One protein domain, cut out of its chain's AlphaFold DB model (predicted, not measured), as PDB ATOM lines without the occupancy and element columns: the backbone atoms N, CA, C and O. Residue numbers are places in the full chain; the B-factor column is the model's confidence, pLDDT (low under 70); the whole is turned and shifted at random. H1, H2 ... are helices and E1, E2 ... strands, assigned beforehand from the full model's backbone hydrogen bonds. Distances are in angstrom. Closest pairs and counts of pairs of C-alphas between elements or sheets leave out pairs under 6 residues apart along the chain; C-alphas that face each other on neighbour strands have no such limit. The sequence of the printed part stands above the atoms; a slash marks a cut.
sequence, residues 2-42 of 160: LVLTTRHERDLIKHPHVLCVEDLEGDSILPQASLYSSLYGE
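This is residues 2 to 42 of the 160 residues of an uncharacterized protein of Thaumarchaeota archaeon (UniProt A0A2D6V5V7). Two short parallel strands, E1 and E2, and the helix H2 make the two arms of a small flat U, with H1 and the turn after it at the base. The loop of residues 6 to 17 bulges out on the side of the strands away from H2. The 41 printed residues hold E1, E2, H1 and H2 in that order, a mixed class; the whole is compact, radius of gyration of the C-alphas 10.1 A, spans 25 by 23 by 10 A.

Start at E1, residues 3 to 5, the parallel neighbour of E2, residues 18 to 20, at 27 degrees; N 19 and O 3 are 2.9 A apart, within hydrogen-bond range. Next find H1, residues 21 to 24, too short for an O i to N i+4 pair; its one O i to N i+3 pair is within range. H2, residues 29 to 40, has every O i to N i+4 pair within range. With residues 30 to 32 alone it touches H1, only at the corner; the closest C-alphas, of Leu 24 and Pro 31, are 5.7 A apart. The closest C-alphas of E2 and H2, of Leu 19 and Pro 31, are 6.9 A apart; E1 and H2 are apart.

Find C-alpha 3 at (184.682, 195.098, 216.275), where E1 begins. H2 runs 16.4 A to C-alpha 40 at (190.458, 195.860, 229.379).

The printed part has no cut; the C-alphas farthest apart, of His 8 and Glu 42, are 28.4 A apart. The link from E1 to E2 is long. Residues 25 to 34, 37 and 40 are under pLDDT 70.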
ATOM      1  N   LEU A   2     187.664 193.778 219.832       78.12
ATOM      2  CA  LEU A   2     186.360 194.426 219.648       78.12
ATOM      3  C   LEU A   2     186.203 194.805 218.178       78.12
ATOM      4  O   LEU A   2     187.151 195.330 217.597       78.12
ATOM      5  N   VAL A   3     185.025 194.580 217.603       85.75
ATOM      6  CA  VAL A   3     184.682 195.098 216.275       85.75
ATOM      7  C   VAL A   3     183.690 196.244 216.436       85.75
ATOM      8  O   VAL A   3     182.611 196.051 216.993       85.75
ATOM      9  N   LEU A   4     184.066 197.430 215.963       85.69
ATOM     10  CA  LEU A   4     183.158 198.568 215.832       85.69
ATOM     11  C   LEU A   4     182.574 198.557 214.422       85.69
ATOM     12  O   LEU A   4     183.311 198.373 213.455       85.69
ATOM     13  N   THR A   5     181.260 198.715 214.315       89.94
ATOM     14  CA  THR A   5     180.521 198.604 213.049       89.94
ATOM     15  C   THR A   5     179.329 199.550 213.036       89.94
ATOM     16  O   THR A   5     178.997 200.132 214.063       89.94
ATOM     17  N   THR A   6     178.651 199.692 211.903       89.69
ATOM     18  CA  THR A   6     177.302 200.276 211.877       89.69
ATOM     19  C   THR A   6     176.239 199.220 212.156       89.69
ATOM     20  O   THR A   6     176.452 198.021 211.936       89.69
ATOM     21  N   ARG A   7     175.054 199.653 212.590       90.06
ATOM     22  CA  ARG A   7     173.897 198.768 212.765       90.06
ATOM     23  C   ARG A   7     173.459 198.130 211.450       90.06
ATOM     24  O   ARG A   7     172.981 197.000 211.465       90.06
ATOM     25  N   HIS A   8     173.686 198.812 210.329       92.94
ATOM     26  CA  HIS A   8     173.444 198.280 208.990       92.94
ATOM     27  C   HIS A   8     174.340 197.074 208.654       92.94
ATOM     28  O   HIS A   8     173.910 196.155 207.965       92.94
ATOM     29  N   GLU A   9     175.568 197.045 209.171       92.00
ATOM     30  CA  GLU A   9     176.567 196.005 208.883       92.00
ATOM     31  C   GLU A   9     176.613 194.885 209.940       92.00
ATOM     32  O   GLU A   9     177.273 193.867 209.727       92.00
ATOM     33  N   ARG A  10     175.902 195.030 211.072       88.94
ATOM     34  CA  ARG A  10     175.938 194.120 212.240       88.94
ATOM     35  C   ARG A  10     175.821 192.642 211.869       88.94
ATOM     36  O   ARG A  10     176.594 191.830 212.381       88.94
ATOM     37  N   ASP A  11     174.860 192.308 211.010       92.50
ATOM     38  CA  ASP A  11     174.518 190.925 210.656       92.50
ATOM     39  C   ASP A  11     175.571 190.265 209.751       92.50
ATOM     40  O   ASP A  11     175.663 189.038 209.679       92.50
ATOM     41  N   LEU A  12     176.414 191.073 209.098       94.19
ATOM     42  CA  LEU A  12     177.531 190.600 208.280       94.19
ATOM     43  C   LEU A  12     178.741 190.201 209.142       94.19
ATOM     44  O   LEU A  12     179.617 189.468 208.679       94.19
ATOM     45  N   ILE A  13     178.790 190.641 210.405       90.38
ATOM     46  CA  ILE A  13     179.933 190.433 211.297       90.38
ATOM     47  C   ILE A  13     179.683 189.266 212.255       90.38
ATOM     48  O   ILE A  13     179.042 189.392 213.300       90.38
ATOM     49  N   LYS A  14     180.294 188.117 211.946       87.31
ATOM     50  CA  LYS A  14     180.304 186.925 212.812       87.31
ATOM     51  C   LYS A  14     181.439 186.991 213.835       87.31
ATOM     52  O   LYS A  14     182.398 186.226 213.765       87.31
ATOM     53  N   HIS A  15     181.335 187.923 214.777       83.69
ATOM     54  CA  HIS A  15     182.282 188.072 215.881       83.69
ATOM     55  C   HIS A  15     181.523 188.156 217.223       83.69
ATOM     56  O   HIS A  15     180.456 188.769 217.271       83.69
ATOM     57  N   PRO A  16     182.024 187.553 218.320       74.62
ATOM     58  CA  PRO A  16     181.321 187.545 219.611       74.62
ATOM     59  C   PRO A  16     181.228 188.928 220.276       74.62
ATOM     60  O   PRO A  16     180.271 189.204 220.992       74.62
ATOM     61  N   HIS A  17     182.199 189.807 220.024       74.75
ATOM     62  CA  HIS A  17     182.257 191.159 220.590       74.75
ATOM     63  C   HIS A  17     182.150 192.197 219.472       74.75
ATOM     64  O   HIS A  17     183.144 192.485 218.800       74.75
ATOM     65  N   VAL A  18     180.940 192.704 219.245       82.38
ATOM     66  CA  VAL A  18     180.625 193.699 218.211       82.38
ATOM     67  C   VAL A  18     179.783 194.794 218.845       82.38
ATOM     68  O   VAL A  18     178.805 194.485 219.528       82.38
ATOM     69  N   LEU A  19     180.157 196.045 218.604       82.62
ATOM     70  CA  LEU A  19     179.458 197.225 219.097       82.62
ATOM     71  C   LEU A  19     179.103 198.130 217.916       82.62
ATOM     72  O   LEU A  19     179.970 198.412 217.083       82.62
ATOM     73  N   CYS A  20     177.844 198.562 217.827       85.44
ATOM     74  CA  CYS A  20     177.429 199.477 216.774       85.44
ATOM     75  C   CYS A  20     177.753 200.922 217.165       85.44
ATOM     76  O   CYS A  20     177.607 201.296 218.328       85.44
ATOM     77  N   VAL A  21     178.173 201.754 216.213       81.88
ATOM     78  CA  VAL A  21     178.451 203.178 216.470       81.88
ATOM     79  C   VAL A  21     177.212 203.920 216.964       81.88
ATOM     80  O   VAL A  21     177.323 204.784 217.818       81.88
ATOM     81  N   GLU A  22     176.029 203.508 216.519       83.25
ATOM     82  CA  GLU A  22     174.741 204.033 216.965       83.25
ATOM     83  C   GLU A  22     174.435 203.648 218.419       83.25
ATOM     84  O   GLU A  22     173.678 204.339 219.092       83.25
ATOM     85  N   ASP A  23     175.033 202.565 218.935       73.19
ATOM     86  CA  ASP A  23     174.931 202.249 220.361       73.19
ATOM     87  C   ASP A  23     175.690 203.298 221.184       73.19
ATOM     88  O   ASP A  23     175.262 203.629 222.281       73.19
ATOM     89  N   LEU A  24     176.784 203.856 220.652       72.00
ATOM     90  CA  LEU A  24     177.589 204.887 221.317       72.00
ATOM     91  C   LEU A  24     176.900 206.261 221.356       72.00
ATOM     92  O   LEU A  24     177.402 207.168 222.020       72.00
ATOM     93  N   GLU A  25     175.786 206.440 220.645       67.19
ATOM     94  CA  GLU A  25     175.046 207.697 220.623       67.19
ATOM     95  C   GLU A  25     174.125 207.815 221.855       67.19
ATOM     96  O   GLU A  25     173.264 206.973 222.112       67.19
ATOM     97  N   GLY A  26     174.294 208.893 222.629       64.19
ATOM     98  CA  GLY A  26     173.508 209.181 223.839       64.19
ATOM     99  C   GLY A  26     174.163 208.734 225.157       64.19
ATOM    100  O   GLY A  26     175.291 208.254 225.190       64.19
ATOM    101  N   ASP A  27     173.455 208.916 226.279       64.81
ATOM    102  CA  ASP A  27     173.938 208.572 227.633       64.81
ATOM    103  C   ASP A  27     173.639 207.101 227.992       64.81
ATOM    104  O   ASP A  27     173.003 206.775 229.002       64.81
ATOM    105  N   SER A  28     174.028 206.195 227.091       65.94
ATOM    106  CA  SER A  28     173.781 204.761 227.228       65.94
ATOM    107  C   SER A  28     174.936 204.069 227.957       65.94
ATOM    108  O   SER A  28     176.106 204.220 227.612       65.94
ATOM    109  N   ILE A  29     174.589 203.266 228.964       68.62
ATOM    110  CA  ILE A  29     175.518 202.550 229.856       68.62
ATOM    111  C   ILE A  29     176.058 201.267 229.194       68.62
ATOM    112  O   ILE A  29     177.214 200.884 229.373       68.62
ATOM    113  N   LEU A  30     175.228 200.593 228.391       68.19
ATOM    114  CA  LEU A  30     175.562 199.320 227.732       68.19
ATOM    115  C   LEU A  30     176.770 199.390 226.770       68.19
ATOM    116  O   LEU A  30     177.630 198.505 226.842       68.19
ATOM    117  N   PRO A  31     176.887 200.403 225.892       69.75
ATOM    118  CA  PRO A  31     178.025 200.574 224.994       69.75
ATOM    119  C   PRO A  31     179.311 200.842 225.763       69.75
ATOM    120  O   PRO A  31     180.344 200.259 225.449       69.75
ATOM    121  N   GLN A  32     179.239 201.680 226.800       68.38
ATOM    122  CA  GLN A  32     180.386 202.028 227.635       68.38
ATOM    123  C   GLN A  32     180.921 200.793 228.362       68.38
ATOM    124  O   GLN A  32     182.111 200.496 228.279       68.38
ATOM    125  N   ALA A  33     180.042 200.005 228.987       68.75
ATOM    126  CA  ALA A  33     180.431 198.762 229.646       68.75
ATOM    127  C   ALA A  33     180.996 197.718 228.666       68.75
ATOM    128  O   ALA A  33     181.998 197.064 228.966       68.75
ATOM    129  N   SER A  34     180.392 197.587 227.481       69.38
ATOM    130  CA  SER A  34     180.835 196.642 226.444       69.38
ATOM    131  C   SER A  34     182.196 197.022 225.861       69.38
ATOM    132  O   SER A  34     183.067 196.161 225.697       69.38
ATOM    133  N   LEU A  35     182.405 198.314 225.590       73.94
ATOM    134  CA  LEU A  35     183.684 198.869 225.155       73.94
ATOM    135  C   LEU A  35     184.754 198.619 226.217       73.94
ATOM    136  O   LEU A  35     185.815 198.078 225.910       73.94
ATOM    137  N   TYR A  36     184.448 198.935 227.476       71.69
ATOM    138  CA  TYR A  36     185.396 198.791 228.572       71.69
ATOM    139  C   TYR A  36     185.794 197.328 228.806       71.69
ATOM    140  O   TYR A  36     186.982 197.017 228.883       71.69
ATOM    141  N   SER A  37     184.828 196.404 228.830       69.88
ATOM    142  CA  SER A  37     185.112 194.969 228.949       69.88
ATOM    143  C   SER A  37     185.942 194.445 227.772       69.88
ATOM    144  O   SER A  37     186.841 193.627 227.959       69.88
ATOM    145  N   SER A  38     185.705 194.944 226.559       70.50
ATOM    146  CA  SER A  38     186.443 194.482 225.380       70.50
ATOM    147  C   SER A  38     187.867 195.041 225.290       70.50
ATOM    148  O   SER A  38     188.744 194.368 224.746       70.50
ATOM    149  N   LEU A  39     188.105 196.254 225.802       70.81
ATOM    150  CA  LEU A  39     189.428 196.887 225.838       70.81
ATOM    151  C   LEU A  39     190.298 196.354 226.978       70.81
ATOM    152  O   LEU A  39     191.497 196.150 226.791       70.81
ATOM    153  N   TYR A  40     189.705 196.126 228.151       69.69
ATOM    154  CA  TYR A  40     190.458 195.860 229.379       69.69
ATOM    155  C   TYR A  40     190.296 194.436 229.934       69.69
ATOM    156  O   TYR A  40     190.981 194.084 230.901       69.69
ATOM    157  N   GLY A  41     189.461 193.606 229.300       71.00
ATOM    158  CA  GLY A  41     189.220 192.211 229.669       71.00
ATOM    159  C   GLY A  41     188.156 192.044 230.758       71.00
ATOM    160  O   GLY A  41     187.272 192.885 230.928       71.00
ATOM    161  N   GLU A  42     188.221 190.931 231.497       74.62
ATOM    162  CA  GLU A  42     187.300 190.684 232.611       74.62
ATOM    163  C   GLU A  42     187.471 191.723 233.727       74.62
ATOM    164  O   GLU A  42     188.563 191.937 234.263       74.62
TER     165      GLU A  42